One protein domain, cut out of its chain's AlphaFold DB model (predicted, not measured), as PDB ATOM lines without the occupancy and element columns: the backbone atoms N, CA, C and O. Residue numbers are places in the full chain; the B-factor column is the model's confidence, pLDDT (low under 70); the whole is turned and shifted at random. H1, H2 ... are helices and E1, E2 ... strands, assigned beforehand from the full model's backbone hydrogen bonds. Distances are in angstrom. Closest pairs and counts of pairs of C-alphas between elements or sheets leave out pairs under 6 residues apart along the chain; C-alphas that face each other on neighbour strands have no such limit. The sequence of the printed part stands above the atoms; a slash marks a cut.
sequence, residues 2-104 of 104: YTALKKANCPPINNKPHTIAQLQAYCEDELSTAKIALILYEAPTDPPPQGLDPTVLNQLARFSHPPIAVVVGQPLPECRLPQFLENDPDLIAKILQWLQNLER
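What this domain is: This is residues 2 to 104 of the 104 residues of an uncharacterized protein of Spirulina sp. DLM2.Bin59 (UniProt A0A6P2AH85). Picture a small sheet of three short strands side by side, E1, E2 and E3, with the longest helix, H4, laid over one face along the strands, while H3 only grazes the sheet. H2 lies farther out, off the sheet, and the first residues, 2 to 15, stick out as a free arm that holds H1. The printed part has 103 residues, with four named helices and three named strands in the order H1 H2 E1 H3 E2 E3 H4; the sheet runs E1 E2 E3, all parallel. The class is mixed, helices and strands, though under half of the residues, 47, are in named elements. The whole is compact and rounded, with a radius of gyration of the C-alphas of 14.5 A and spans of 33 by 30 by 27 A.

How they stand to each other: Look first at E2, residues 68 to 72, the inner strand. Its parallel neighbour E1, residues 38 to 41, stands at 15 degrees to it, and you will find N 40 and O 69 within hydrogen-bond range at 2.9 A. Its other parallel neighbour is E3, residues 83 to 85, at 29 degrees, with N 84 and O 70 at 2.8 A. H4, residues 91 to 102, is on the sheet at a height of 10.5 A, over E2 and only just over E3, where 3 of its C-alphas fall; on the local plane it runs along the strands, at 13 degrees to E2. The closest C-alphas of E3 and H4 are those of Phe 84 and Leu 91, 6.7 A apart. H3, residues 54 to 60, only grazes the sheet with its residues 57 to 60; its C-alpha 60 and C-alpha 68 of E2 are the closest of the two, at 7.4 A. E1, H3 and E2 form a strand-helix-strand unit, two parallel neighbour strands with a helix between, and its crossover is right-handed. H2, residues 20 to 29, is not on the sheet and only just touches H3, with 3 pairs of C-alphas within 8 A, Ile 20 and Gln 59 closest at 7.6 A; they run the same way at a shallow tilt of 24 degrees. H1, residues 2 to 7, is apart from H2 and from H4. In H2, H3 and H4 every O i to N i+4 pair is within hydrogen-bond range; in H1, 1 of 2 is.

Where its parts are: Find C-alpha 68 at (8.288, -15.578, -23.668); from there E2 runs 13.4 A to C-alpha 72. E1 is 9.9 A long and E3 6.8 A. H4 runs 16.9 A, from C-alpha 91 at (22.946, -21.042, -23.468) to C-alpha 102 at (13.480, -8.354, -17.602). H2 measures 14.0 A, H3 9.7 A and H1 9.2 A.

The domain as a whole: The two C-alphas farthest apart, those of Pro 47 and Arg 104, are 40.8 A apart. The printed part has no cut. The links H1 to H2 and E1 to H3 are long, 12 residues each, and E3 to H4 is tight. The mean pLDDT of the printed part is 77.4; it is under 70 at residues 2 to 18, 30, 33 to 34 and 104, and H1 has a mean of 35.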
ATOM      1  N   TYR A   2      15.053 -27.621 -11.816       27.30
ATOM      2  CA  TYR A   2      13.825 -28.372 -12.177       27.30
ATOM      3  C   TYR A   2      12.943 -28.791 -10.971       27.30
ATOM      4  O   TYR A   2      11.720 -28.862 -11.045       27.30
ATOM      5  N   THR A   3      13.560 -29.016  -9.810       30.55
ATOM      6  CA  THR A   3      12.893 -29.400  -8.556       30.55
ATOM      7  C   THR A   3      12.189 -28.254  -7.825       30.55
ATOM      8  O   THR A   3      11.318 -28.525  -7.001       30.55
ATOM      9  N   ALA A   4      12.528 -26.993  -8.115       38.72
ATOM     10  CA  ALA A   4      11.875 -25.837  -7.494       38.72
ATOM     11  C   ALA A   4      10.503 -25.565  -8.133       38.72
ATOM     12  O   ALA A   4       9.529 -25.370  -7.415       38.72
ATOM     13  N   LEU A   5      10.401 -25.688  -9.463       38.22
ATOM     14  CA  LEU A   5       9.137 -25.558 -10.202       38.22
ATOM     15  C   LEU A   5       8.122 -26.642  -9.803       38.22
ATOM     16  O   LEU A   5       6.948 -26.351  -9.604       38.22
ATOM     17  N   LYS A   6       8.580 -27.878  -9.559       39.12
ATOM     18  CA  LYS A   6       7.721 -28.977  -9.081       39.12
ATOM     19  C   LYS A   6       7.191 -28.765  -7.651       39.12
ATOM     20  O   LYS A   6       6.155 -29.316  -7.301       39.12
ATOM     21  N   LYS A   7       7.908 -27.991  -6.825       37.72
ATOM     22  CA  LYS A   7       7.527 -27.659  -5.440       37.72
ATOM     23  C   LYS A   7       6.658 -26.405  -5.328       37.72
ATOM     24  O   LYS A   7       6.024 -26.227  -4.297       37.72
ATOM     25  N   ALA A   8       6.602 -25.567  -6.363       46.03
ATOM     26  CA  ALA A   8       5.871 -24.301  -6.351       46.03
ATOM     27  C   ALA A   8       4.347 -24.449  -6.526       46.03
ATOM     28  O   ALA A   8       3.688 -23.477  -6.869       46.03
ATOM     29  N   ASN A   9       3.776 -25.641  -6.301       43.09
ATOM     30  CA  ASN A   9       2.355 -25.892  -6.539       43.09
ATOM     31  C   ASN A   9       1.943 -25.504  -7.973       43.09
ATOM     32  O   ASN A   9       0.926 -24.843  -8.162       43.09
ATOM     33  N   CYS A  10       2.713 -25.921  -8.996       41.75
ATOM     34  CA  CYS A  10       2.186 -25.908 -10.364       41.75
ATOM     35  C   CYS A  10       0.822 -26.613 -10.322       41.75
ATOM     36  O   CYS A  10       0.787 -27.793  -9.947       41.75
ATOM     37  N   PRO A  11      -0.286 -25.906 -10.608       44.81
ATOM     38  CA  PRO A  11      -1.608 -26.461 -10.400       44.81
ATOM     39  C   PRO A  11      -1.757 -27.747 -11.222       44.81
ATOM     40  O   PRO A  11      -1.177 -27.858 -12.311       44.81
ATOM     41  N   PRO A  12      -2.479 -28.755 -10.700       45.12
ATOM     42  CA  PRO A  12      -2.731 -29.984 -11.435       45.12
ATOM     43  C   PRO A  12      -3.305 -29.662 -12.820       45.12
ATOM     44  O   PRO A  12      -4.086 -28.728 -12.988       45.12
ATOM     45  N   ILE A  13      -2.877 -30.452 -13.806       52.38
ATOM     46  CA  ILE A  13      -3.118 -30.332 -15.254       52.38
ATOM     47  C   ILE A  13      -4.608 -30.575 -15.602       52.38
ATOM     48  O   ILE A  13      -4.926 -31.385 -16.461       52.38
ATOM     49  N   ASN A  14      -5.559 -29.924 -14.934       49.19
ATOM     50  CA  ASN A  14      -6.980 -30.240 -15.112       49.19
ATOM     51  C   ASN A  14      -7.757 -29.216 -15.949       49.19
ATOM     52  O   ASN A  14      -8.792 -29.589 -16.480       49.19
ATOM     53  N   ASN A  15      -7.237 -28.000 -16.167       50.94
ATOM     54  CA  ASN A  15      -7.857 -26.975 -17.026       50.94
ATOM     55  C   ASN A  15      -6.807 -26.274 -17.903       50.94
ATOM     56  O   ASN A  15      -6.552 -25.080 -17.767       50.94
ATOM     57  N   LYS A  16      -6.127 -27.025 -18.778       60.59
ATOM     58  CA  LYS A  16      -5.151 -26.421 -19.693       60.59
ATOM     59  C   LYS A  16      -5.847 -25.499 -20.702       60.59
ATOM     60  O   LYS A  16      -6.921 -25.846 -21.195       60.59
ATOM     61  N   PRO A  17      -5.219 -24.383 -21.087       60.53
ATOM     62  CA  PRO A  17      -5.599 -23.698 -22.307       60.53
ATOM     63  C   PRO A  17      -5.340 -24.618 -23.510       60.53
ATOM     64  O   PRO A  17      -4.221 -25.079 -23.726       60.53
ATOM     65  N   HIS A  18      -6.391 -24.915 -24.272       68.00
ATOM     66  CA  HIS A  18      -6.343 -25.705 -25.510       68.00
ATOM     67  C   HIS A  18      -6.251 -24.809 -26.752       68.00
ATOM     68  O   HIS A  18      -6.048 -25.292 -27.862       68.00
ATOM     69  N   THR A  19      -6.414 -23.499 -26.565       78.81
ATOM     70  CA  THR A  19      -6.301 -22.489 -27.613       78.81
ATOM     71  C   THR A  19      -5.365 -21.372 -27.170       78.81
ATOM     72  O   THR A  19      -5.184 -21.125 -25.977       78.81
ATOM     73  N   ILE A  20      -4.801 -20.652 -28.139       80.25
ATOM     74  CA  ILE A  20      -3.932 -19.500 -27.870       80.25
ATOM     75  C   ILE A  20      -4.678 -18.395 -27.119       80.25
ATOM     76  O   ILE A  20      -4.104 -17.784 -26.227       80.25
ATOM     77  N   ALA A  21      -5.971 -18.205 -27.394       79.50
ATOM     78  CA  ALA A  21      -6.805 -17.258 -26.656       79.50
ATOM     79  C   ALA A  21      -6.960 -17.646 -25.175       79.50
ATOM     80  O   ALA A  21      -6.865 -16.792 -24.300       79.50
ATOM     81  N   GLN A  22      -7.150 -18.936 -24.876       79.12
ATOM     82  CA  GLN A  22      -7.198 -19.406 -23.488       79.12
ATOM     83  C   GLN A  22      -5.838 -19.262 -22.801       79.12
ATOM     84  O   GLN A  22      -5.786 -18.954 -21.614       79.12
ATOM     85  N   LEU A  23      -4.739 -19.488 -23.530       80.94
ATOM     86  CA  LEU A  23      -3.394 -19.323 -22.982       80.94
ATOM     87  C   LEU A  23      -3.114 -17.852 -22.687       80.94
ATOM     88  O   LEU A  23      -2.553 -17.551 -21.643       80.94
ATOM     89  N   GLN A  24      -3.549 -16.949 -23.565       80.94
ATOM     90  CA  GLN A  24      -3.454 -15.513 -23.343       80.94
ATOM     91  C   GLN A  24      -4.225 -15.096 -22.088       80.94
ATOM     92  O   GLN A  24      -3.638 -14.471 -21.214       80.94
ATOM     93  N   ALA A  25      -5.491 -15.510 -21.960       79.50
ATOM     94  CA  ALA A  25      -6.300 -15.213 -20.778       79.50
ATOM     95  C   ALA A  25      -5.649 -15.755 -19.496       79.50
ATOM     96  O   ALA A  25      -5.513 -15.036 -18.519       79.50
ATOM     97  N   TYR A  26      -5.140 -16.990 -19.518       78.81
ATOM     98  CA  TYR A  26      -4.410 -17.552 -18.380       78.81
ATOM     99  C   TYR A  26      -3.149 -16.741 -18.030       78.81
ATOM    100  O   TYR A  26      -2.861 -16.494 -16.861       78.81
ATOM    101  N   CYS A  27      -2.395 -16.302 -19.037       77.69
ATOM    102  CA  CYS A  27      -1.207 -15.480 -18.844       77.69
ATOM    103  C   CYS A  27      -1.525 -14.085 -18.273       77.69
ATOM    104  O   CYS A  27      -0.762 -13.569 -17.455       77.69
ATOM    105  N   GLU A  28      -2.641 -13.485 -18.681       77.00
ATOM    106  CA  GLU A  28      -3.074 -12.156 -18.239       77.00
ATOM    107  C   GLU A  28      -3.794 -12.190 -16.879       77.00
ATOM    108  O   GLU A  28      -3.568 -11.315 -16.046       77.00
ATOM    109  N   ASP A  29      -4.601 -13.211 -16.601       73.38
ATOM    110  CA  ASP A  29      -5.401 -13.284 -15.375       73.38
ATOM    111  C   ASP A  29      -4.627 -13.938 -14.223       73.38
ATOM    112  O   ASP A  29      -4.494 -13.367 -13.142       73.38
ATOM    113  N   GLU A  30      -4.077 -15.131 -14.453       69.50
ATOM    114  CA  GLU A  30      -3.499 -15.968 -13.390       69.50
ATOM    115  C   GLU A  30      -2.008 -15.682 -13.179       69.50
ATOM    116  O   GLU A  30      -1.477 -15.828 -12.077       69.50
ATOM    117  N   LEU A  31      -1.306 -15.275 -14.240       70.19
ATOM    118  CA  LEU A  31       0.147 -15.111 -14.222       70.19
ATOM    119  C   LEU A  31       0.614 -13.651 -14.173       70.19
ATOM    120  O   LEU A  31       1.806 -13.420 -13.963       70.19
ATOM    121  N   SER A  32      -0.283 -12.669 -14.308       70.38
ATOM    122  CA  SER A  32       0.071 -11.237 -14.343       70.38
ATOM    123  C   SER A  32       0.780 -10.733 -13.092       70.38
ATOM    124  O   SER A  32       1.624  -9.844 -13.172       70.38
ATOM    125  N   THR A  33       0.480 -11.313 -11.932       68.44
ATOM    126  CA  THR A  33       1.116 -10.935 -10.660       68.44
ATOM    127  C   THR A  33       2.395 -11.722 -10.370       68.44
ATOM    128  O   THR A  33       3.164 -11.361  -9.476       68.44
ATOM    129  N   ALA A  34       2.655 -12.788 -11.131       69.50
ATOM    130  CA  ALA A  34       3.810 -13.648 -10.946       69.50
ATOM    131  C   ALA A  34       5.005 -13.145 -11.771       69.50
ATOM    132  O   ALA A  34       4.912 -12.928 -12.980       69.50
ATOM    133  N   LYS A  35       6.172 -13.022 -11.126       75.12
ATOM    134  CA  LYS A  35       7.454 -12.773 -11.806       75.12
ATOM    135  C   LYS A  35       7.963 -14.056 -12.452       75.12
ATOM    136  O   LYS A  35       8.850 -14.727 -11.926       75.12
ATOM    137  N   ILE A  36       7.346 -14.425 -13.566       78.81
ATOM    138  CA  ILE A  36       7.703 -15.615 -14.328       78.81
ATOM    139  C   ILE A  36       7.986 -15.255 -15.781       78.81
ATOM    140  O   ILE A  36       7.464 -14.280 -16.310       78.81
ATOM    141  N   ALA A  37       8.806 -16.079 -16.421       85.25
ATOM    142  CA  ALA A  37       9.028 -16.066 -17.856       85.25
ATOM    143  C   ALA A  37       8.778 -17.475 -18.396       85.25
ATOM    144  O   ALA A  37       9.044 -18.467 -17.706       85.25
ATOM    145  N   LEU A  38       8.273 -17.567 -19.622       86.38
ATOM    146  CA  LEU A  38       8.047 -18.841 -20.297       86.38
ATOM    147  C   LEU A  38       9.178 -19.099 -21.287       86.38
ATOM    148  O   LEU A  38       9.492 -18.254 -22.119       86.38
ATOM    149  N   ILE A  39       9.779 -20.282 -21.203       87.94
ATOM    150  CA  ILE A  39      10.812 -20.727 -22.140       87.94
ATOM    151  C   ILE A  39      10.303 -21.997 -22.808       87.94
ATOM    152  O   ILE A  39      10.102 -23.014 -22.140       87.94
ATOM    153  N   LEU A  40      10.066 -21.926 -24.115       87.94
ATOM    154  CA  LEU A  40       9.619 -23.062 -24.913       87.94
ATOM    155  C   LEU A  40      10.832 -23.786 -25.485       87.94
ATOM    156  O   LEU A  40      11.708 -23.160 -26.074       87.94
ATOM    157  N   TYR A  41      10.868 -25.102 -25.324       86.50
ATOM    158  CA  TYR A  41      11.876 -25.956 -25.933       86.50
ATOM    159  C   TYR A  41      11.213 -27.270 -26.342       86.50
ATOM    160  O   TYR A  41      10.331 -27.770 -25.638       86.50
ATOM    161  N   GLU A  42      11.636 -27.835 -27.465       79.19
ATOM    162  CA  GLU A  42      11.285 -29.205 -27.817       79.19
ATOM    163  C   GLU A  42      12.367 -30.135 -27.279       79.19
ATOM    164  O   GLU A  42      13.557 -29.948 -27.530       79.19
ATOM    165  N   ALA A  43      11.962 -31.127 -26.488       75.00
ATOM    166  CA  ALA A  43      12.895 -32.151 -26.054       75.00
ATOM    167  C   ALA A  43      13.240 -33.043 -27.257       75.00
ATOM    168  O   ALA A  43      12.328 -33.402 -28.004       75.00
ATOM    169  N   PRO A  44      14.507 -33.443 -27.442       70.56
ATOM    170  CA  PRO A  44      14.862 -34.373 -28.503       70.56
ATOM    171  C   PRO A  44      14.149 -35.716 -28.282       70.56
ATOM    172  O   PRO A  44      14.311 -36.355 -27.239       70.56
ATOM    173  N   THR A  45      13.343 -36.130 -29.260       76.50
ATOM    174  CA  THR A  45      12.618 -37.411 -29.293       76.50
ATOM    175  C   THR A  45      13.015 -38.234 -30.519       76.50
ATOM    176  O   THR A  45      13.623 -37.706 -31.450       76.50
ATOM    177  N   ASP A  46      12.657 -39.523 -30.523       70.62
ATOM    178  CA  ASP A  46      12.699 -40.389 -31.708       70.62
ATOM    179  C   ASP A  46      11.262 -40.838 -32.050       70.62
ATOM    180  O   ASP A  46      10.650 -41.545 -31.238       70.62
ATOM    181  N   PRO A  47      10.670 -40.398 -33.180       76.00
ATOM    182  CA  PRO A  47      11.267 -39.578 -34.240       76.00
ATOM    183  C   PRO A  47      11.549 -38.123 -33.811       76.00
ATOM    184  O   PRO A  47      10.994 -37.666 -32.800       76.00
ATOM    185  N   PRO A  48      12.391 -37.393 -34.576       72.75
ATOM    186  CA  PRO A  48      12.722 -36.002 -34.297       72.75
ATOM    187  C   PRO A  48      11.476 -35.130 -34.098       72.75
ATOM    188  O   PRO A  48      10.450 -35.384 -34.744       72.75
ATOM    189  N   PRO A  49      11.552 -34.096 -33.242       74.31
ATOM    190  CA  PRO A  49      10.447 -33.168 -33.035       74.31
ATOM    191  C   PRO A  49      10.013 -32.521 -34.352       74.31
ATOM    192  O   PRO A  49      10.824 -32.315 -35.256       74.31
ATOM    193  N   GLN A  50       8.725 -32.191 -34.461       74.88
ATOM    194  CA  GLN A  50       8.172 -31.601 -35.686       74.88
ATOM    195  C   GLN A  50       8.550 -30.127 -35.870       74.88
ATOM    196  O   GLN A  50       8.310 -29.576 -36.945       74.88
ATOM    197  N   GLY A  51       9.163 -29.504 -34.864       75.62
ATOM    198  CA  GLY A  51       9.467 -28.085 -34.882       75.62
ATOM    199  C   GLY A  51       8.327 -27.272 -34.271       75.62
ATOM    200  O   GLY A  51       7.148 -27.623 -34.351       75.62
ATOM    201  N   LEU A  52       8.682 -26.128 -33.691       82.56
ATOM    202  CA  LEU A  52       7.714 -25.148 -33.209       82.56
ATOM    203  C   LEU A  52       7.020 -24.450 -34.389       82.56
ATOM    204  O   LEU A  52       7.683 -23.888 -35.260       82.56
ATOM    205  N   ASP A  53       5.684 -24.430 -34.382       84.56
ATOM    206  CA  ASP A  53       4.888 -23.774 -35.426       84.56
ATOM    207  C   ASP A  53       5.136 -22.246 -35.430       84.56
ATOM    208  O   ASP A  53       4.799 -21.562 -34.452       84.56
ATOM    209  N   PRO A  54       5.672 -21.667 -36.525       83.50
ATOM    210  CA  PRO A  54       5.968 -20.236 -36.616       83.50
ATOM    211  C   PRO A  54       4.736 -19.345 -36.428       83.50
ATOM    212  O   PRO A  54       4.844 -18.235 -35.903       83.50
ATOM    213  N   THR A  55       3.554 -19.813 -36.835       86.56
ATOM    214  CA  THR A  55       2.281 -19.100 -36.672       86.56
ATOM    215  C   THR A  55       1.941 -18.972 -35.197       86.56
ATOM    216  O   THR A  55       1.600 -17.884 -34.731       86.56
ATOM    217  N   VAL A  56       2.091 -20.067 -34.450       85.62
ATOM    218  CA  VAL A  56       1.865 -20.095 -33.003       85.62
ATOM    219  C   VAL A  56       2.869 -19.192 -32.295       85.62
ATOM    220  O   VAL A  56       2.468 -18.336 -31.507       85.62
ATOM    221  N   LEU A  57       4.160 -19.296 -32.624       88.88
ATOM    222  CA  LEU A  57       5.199 -18.444 -32.034       88.88
ATOM    223  C   LEU A  57       4.947 -16.952 -32.288       88.88
ATOM    224  O   LEU A  57       5.122 -16.127 -31.393       88.88
ATOM    225  N   ASN A  58       4.478 -16.595 -33.484       88.62
ATOM    226  CA  ASN A  58       4.135 -15.216 -33.820       88.62
ATOM    227  C   ASN A  58       2.890 -14.695 -33.098       88.62
ATOM    228  O   ASN A  58       2.779 -13.488 -32.876       88.62
ATOM    229  N   GLN A  59       1.951 -15.568 -32.732       88.31
ATOM    230  CA  GLN A  59       0.840 -15.188 -31.863       88.31
ATOM    231  C   GLN A  59       1.316 -14.980 -30.424       88.31
ATOM    232  O   GLN A  59       0.964 -13.971 -29.817       88.31
ATOM    233  N   LEU A  60       2.177 -15.865 -29.915       88.88
ATOM    234  CA  LEU A  60       2.780 -15.742 -28.585       88.88
ATOM    235  C   LEU A  60       3.640 -14.480 -28.444       88.88
ATOM    236  O   LEU A  60       3.633 -13.849 -27.395       88.88
ATOM    237  N   ALA A  61       4.312 -14.046 -29.513       87.75
ATOM    238  CA  ALA A  61       5.071 -12.793 -29.532       87.75
ATOM    239  C   ALA A  61       4.221 -11.532 -29.297       87.75
ATOM    240  O   ALA A  61       4.776 -10.456 -29.088       87.75
ATOM    241  N   ARG A  62       2.889 -11.638 -29.363       88.50
ATOM    242  CA  ARG A  62       1.961 -10.530 -29.087       88.50
ATOM    243  C   ARG A  62       1.543 -10.460 -27.624       88.50
ATOM    244  O   ARG A  62       0.817  -9.541 -27.262       88.50
ATOM    245  N   PHE A  63       1.943 -11.433 -26.810       86.38
ATOM    246  CA  PHE A  63       1.561 -11.476 -25.409       86.38
ATOM    247  C   PHE A  63       2.325 -10.389 -24.660       86.38
ATOM    248  O   PHE A  63       3.540 -10.261 -24.798       86.38
ATOM    249  N   SER A  64       1.598  -9.610 -23.863       79.81
ATOM    250  CA  SER A  64       2.189  -8.533 -23.062       79.81
ATOM    251  C   SER A  64       2.902  -9.076 -21.820       79.81
ATOM    252  O   SER A  64       3.877  -8.492 -21.357       79.81
ATOM    253  N   HIS A  65       2.415 -10.198 -21.284       80.94
ATOM    254  CA  HIS A  65       2.958 -10.889 -20.118       80.94
ATOM    255  C   HIS A  65       2.531 -12.369 -20.143       80.94
ATOM    256  O   HIS A  65       1.454 -12.656 -20.669       80.94
ATOM    257  N   PRO A  66       3.317 -13.303 -19.574       82.38
ATOM    258  CA  PRO A  66       4.717 -13.143 -19.176       82.38
ATOM    259  C   PRO A  66       5.645 -13.037 -20.394       82.38
ATOM    260  O   PRO A  66       5.264 -13.469 -21.481       82.38
ATOM    261  N   PRO A  67       6.873 -12.514 -20.241       89.00
ATOM    262  CA  PRO A  67       7.886 -12.587 -21.289       89.00
ATOM    263  C   PRO A  67       8.108 -14.036 -21.741       89.00
ATOM    264  O   PRO A  67       8.243 -14.943 -20.912       89.00
ATOM    265  N   ILE A  68       8.156 -14.250 -23.056       90.56
ATOM    266  CA  ILE A  68       8.288 -15.578 -23.668       90.56
ATOM    267  C   ILE A  68       9.574 -15.624 -24.490       90.56
ATOM    268  O   ILE A  68       9.874 -14.681 -25.217       90.56
ATOM    269  N   ALA A  69      10.314 -16.724 -24.401       92.56
ATOM    270  CA  ALA A  69      11.459 -17.024 -25.252       92.56
ATOM    271  C   ALA A  69      11.409 -18.471 -25.757       92.56
ATOM    272  O   ALA A  69      10.691 -19.312 -25.209       92.56
ATOM    273  N   VAL A  70      12.192 -18.769 -26.792       92.19
ATOM    274  CA  VAL A  70      12.292 -20.112 -27.376       92.19
ATOM    275  C   VAL A  70      13.740 -20.593 -27.423       92.19
ATOM    276  O   VAL A  70      14.655 -19.811 -27.680       92.19
ATOM    277  N   VAL A  71      13.947 -21.886 -27.190       90.94
ATOM    278  CA  VAL A  71      15.210 -22.588 -27.435       90.94
ATOM    279  C   VAL A  71      15.011 -23.487 -28.648       90.94
ATOM    280  O   VAL A  71      14.099 -24.312 -28.660       90.94
ATOM    281  N   VAL A  72      15.842 -23.303 -29.670       89.12
ATOM    282  CA  VAL A  72      15.712 -23.965 -30.975       89.12
ATOM    283  C   VAL A  72      17.058 -24.505 -31.449       89.12
ATOM    284  O   VAL A  72      18.109 -23.955 -31.121       89.12
ATOM    285  N   GLY A  73      17.045 -25.565 -32.257       85.62
ATOM    286  CA  GLY A  73      18.272 -26.096 -32.862       85.62
ATOM    287  C   GLY A  73      18.887 -25.173 -33.913       85.62
ATOM    288  O   GLY A  73      20.106 -25.145 -34.094       85.62
ATOM    289  N   GLN A  74      18.051 -24.380 -34.587       85.56
ATOM    290  CA  GLN A  74      18.446 -23.436 -35.631       85.56
ATOM    291  C   GLN A  74      17.598 -22.156 -35.545       85.56
ATOM    292  O   GLN A  74      16.436 -22.242 -35.145       85.56
ATOM    293  N   PRO A  75      18.133 -20.977 -35.926       86.44
ATOM    294  CA  PRO A  75      17.370 -19.730 -35.907       86.44
ATOM    295  C   PRO A  75      16.124 -19.792 -36.799       86.44
ATOM    296  O   PRO A  75      16.203 -20.194 -37.959       86.44
ATOM    297  N   LEU A  76      14.989 -19.320 -36.281       87.06
ATOM    298  CA  LEU A  76      13.727 -19.207 -37.009       87.06
ATOM    299  C   LEU A  76      13.563 -17.763 -37.524       87.06
ATOM    300  O   LEU A  76      13.260 -16.873 -36.726       87.06
ATOM    301  N   PRO A  77      13.740 -17.486 -38.829       83.50
ATOM    302  CA  PRO A  77      13.767 -16.115 -39.354       83.50
ATOM    303  C   PRO A  77      12.440 -15.361 -39.186       83.50
ATOM    304  O   PRO A  77      12.434 -14.140 -39.067       83.50
ATOM    305  N   GLU A  78      11.317 -16.076 -39.141       84.56
ATOM    306  CA  GLU A  78       9.983 -15.483 -38.999       84.56
ATOM    307  C   GLU A  78       9.527 -15.340 -37.540       84.56
ATOM    308  O   GLU A  78       8.449 -14.804 -37.288       84.56
ATOM    309  N   CYS A  79      10.317 -15.817 -36.571       86.19
ATOM    310  CA  CYS A  79       9.959 -15.785 -35.159       86.19
ATOM    311  C   CYS A  79      10.429 -14.482 -34.501       86.19
ATOM    312  O   CYS A  79      11.620 -14.170 -34.466       86.19
ATOM    313  N   ARG A  80       9.475 -13.734 -33.935       88.81
ATOM    314  CA  ARG A  80       9.733 -12.465 -33.234       88.81
ATOM    315  C   ARG A  80      10.062 -12.620 -31.750       88.81
ATOM    316  O   ARG A  80      10.419 -11.634 -31.110       88.81
ATOM    317  N   LEU A  81       9.916 -13.822 -31.197       92.12
ATOM    318  CA  LEU A  81      10.312 -14.094 -29.819       92.12
ATOM    319  C   LEU A  81      11.842 -14.089 -29.706       92.12
ATOM    320  O   LEU A  81      12.516 -14.484 -30.659       92.12
ATOM    321  N   PRO A  82      12.406 -13.707 -28.548       93.56
ATOM    322  CA  PRO A  82      13.790 -14.010 -28.210       93.56
ATOM    323  C   PRO A  82      14.095 -15.494 -28.445       93.56
ATOM    324  O   PRO A  82      13.365 -16.367 -27.967       93.56
ATOM    325  N   GLN A  83      15.169 -15.768 -29.184       93.62
ATOM    326  CA  GLN A  83      15.584 -17.120 -29.544       93.62
ATOM    327  C   GLN A  83      16.960 -17.411 -28.958       93.62
ATOM    328  O   GLN A  83      17.865 -16.578 -29.033       93.62
ATOM    329  N   PHE A  84      17.125 -18.614 -28.427       94.12
ATOM    330  CA  PHE A  84      18.403 -19.151 -27.988       94.12
ATOM    331  C   PHE A  84      18.690 -20.454 -28.732       94.12
ATOM    332  O   PHE A  84      17.768 -21.208 -29.044       94.12
ATOM    333  N   LEU A  85      19.962 -20.726 -29.019       91.56
ATOM    334  CA  LEU A  85      20.351 -21.950 -29.714       91.56
ATOM    335  C   LEU A  85      20.652 -23.061 -28.715       91.56
ATOM    336  O   LEU A  85      21.416 -22.861 -27.775       91.56
ATOM    337  N   GLU A  86      20.086 -24.244 -28.940       88.38
ATOM    338  CA  GLU A  86      20.291 -25.405 -28.061       88.38
ATOM    339  C   GLU A  86      21.771 -25.818 -27.971       88.38
ATOM    340  O   GLU A  86      22.238 -26.264 -26.928       88.38
ATOM    341  N   ASN A  87      22.510 -25.618 -29.067       88.19
ATOM    342  CA  ASN A  87      23.915 -25.992 -29.217       88.19
ATOM    343  C   ASN A  87      24.876 -24.869 -28.784       88.19
ATOM    344  O   ASN A  87      26.085 -24.973 -28.989       88.19
ATOM    345  N   ASP A  88      24.354 -23.776 -28.221       91.56
ATOM    346  CA  ASP A  88      25.159 -22.674 -27.705       91.56
ATOM    347  C   ASP A  88      25.826 -23.080 -26.378       91.56
ATOM    348  O   ASP A  88      25.119 -23.382 -25.411       91.56
ATOM    349  N   PRO A  89      27.168 -23.071 -26.277       93.12
ATOM    350  CA  PRO A  89      27.857 -23.448 -25.041       93.12
ATOM    351  C   PRO A  89      27.510 -22.524 -23.863       93.12
ATOM    352  O   PRO A  89      27.557 -22.955 -22.711       93.12
ATOM    353  N   ASP A  90      27.101 -21.283 -24.145       94.56
ATOM    354  CA  ASP A  90      26.738 -20.278 -23.147       94.56
ATOM    355  C   ASP A  90      25.215 -20.129 -22.979       94.56
ATOM    356  O   ASP A  90      24.750 -19.152 -22.384       94.56
ATOM    357  N   LEU A  91      24.416 -21.085 -23.475       90.56
ATOM    358  CA  LEU A  91      22.946 -21.042 -23.468       90.56
ATOM    359  C   LEU A  91      22.367 -20.616 -22.112       90.56
ATOM    360  O   LEU A  91      21.578 -19.676 -22.025       90.56
ATOM    361  N   ILE A  92      22.782 -21.289 -21.037       91.12
ATOM    362  CA  ILE A  92      22.262 -21.025 -19.691       91.12
ATOM    363  C   ILE A  92      22.640 -19.618 -19.221       91.12
ATOM    364  O   ILE A  92      21.795 -18.916 -18.669       91.12
ATOM    365  N   ALA A  93      23.875 -19.179 -19.469       92.50
ATOM    366  CA  ALA A  93      24.318 -17.838 -19.102       92.50
ATOM    367  C   ALA A  93      23.520 -16.760 -19.852       92.50
ATOM    368  O   ALA A  93      23.054 -15.802 -19.235       92.50
ATOM    369  N   LYS A  94      23.281 -16.954 -21.155       94.25
ATOM    370  CA  LYS A  94      22.490 -16.039 -21.988       94.25
ATOM    371  C   LYS A  94      21.028 -15.970 -21.551       94.25
ATOM    372  O   LYS A  94      20.476 -14.874 -21.474       94.25
ATOM    373  N   ILE A  95      20.419 -17.105 -21.199       91.81
ATOM    374  CA  ILE A  95      19.057 -17.142 -20.644       91.81
ATOM    375  C   ILE A  95      18.999 -16.399 -19.304       91.81
ATOM    376  O   ILE A  95      18.107 -15.578 -19.101       91.81
ATOM    377  N   LEU A  96      19.945 -16.643 -18.392       90.62
ATOM    378  CA  LEU A  96      19.979 -15.963 -17.093       90.62
ATOM    379  C   LEU A  96      20.169 -14.451 -17.245       90.62
ATOM    380  O   LEU A  96      19.494 -13.680 -16.569       90.62
ATOM    381  N   GLN A  97      21.045 -14.027 -18.154       92.25
ATOM    382  CA  GLN A  97      21.243 -12.615 -18.465       92.25
ATOM    383  C   GLN A  97      19.971 -11.983 -19.042       92.25
ATOM    384  O   GLN A  97      19.613 -10.868 -18.666       92.25
ATOM    385  N   TRP A  98      19.265 -12.685 -19.930       93.25
ATOM    386  CA  TRP A  98      17.975 -12.228 -20.442       93.25
ATOM    387  C   TRP A  98      16.945 -12.067 -19.321       93.25
ATOM    388  O   TRP A  98      16.334 -11.007 -19.226       93.25
ATOM    389  N   LEU A  99      16.822 -13.047 -18.420       88.69
ATOM    390  CA  LEU A  99      15.926 -12.964 -17.260       88.69
ATOM    391  C   LEU A  99      16.253 -11.767 -16.358       88.69
ATOM    392  O   LEU A  99      15.352 -11.029 -15.976       88.69
ATOM    393  N   GLN A 100      17.533 -11.524 -16.068       88.19
ATOM    394  CA  GLN A 100      17.965 -10.370 -15.268       88.19
ATOM    395  C   GLN A 100      17.620  -9.030 -15.929       88.19
ATOM    396  O   GLN A 100      17.309  -8.062 -15.239       88.19
ATOM    397  N   ASN A 101      17.658  -8.963 -17.262       88.12
ATOM    398  CA  ASN A 101      17.282  -7.760 -18.001       88.12
ATOM    399  C   ASN A 101      15.768  -7.498 -17.992       88.12
ATOM    400  O   ASN A 101      15.378  -6.359 -18.212       88.12
ATOM    401  N   LEU A 102      14.934  -8.514 -17.744       84.31
ATOM    402  CA  LEU A 102      13.480  -8.354 -17.602       84.31
ATOM    403  C   LEU A 102      13.070  -7.820 -16.222       84.31
ATOM    404  O   LEU A 102      11.964  -7.313 -16.070       84.31
ATOM    405  N   GLU A 103      13.930  -7.967 -15.208       72.31
ATOM    406  CA  GLU A 103      13.682  -7.450 -13.856       72.31
ATOM    407  C   GLU A 103      14.097  -5.982 -13.671       72.31
ATOM    408  O   GLU A 103      13.820  -5.405 -12.615       72.31
ATOM    409  N   ARG A 104      14.790  -5.404 -14.658       59.75
ATOM    410  CA  ARG A 104      15.214  -4.000 -14.680       59.75
ATOM    411  C   ARG A 104      14.125  -3.095 -15.232       59.75
ATOM    412  O   ARG A 104      13.988  -1.993 -14.659       59.75
TER     413      ARG A 104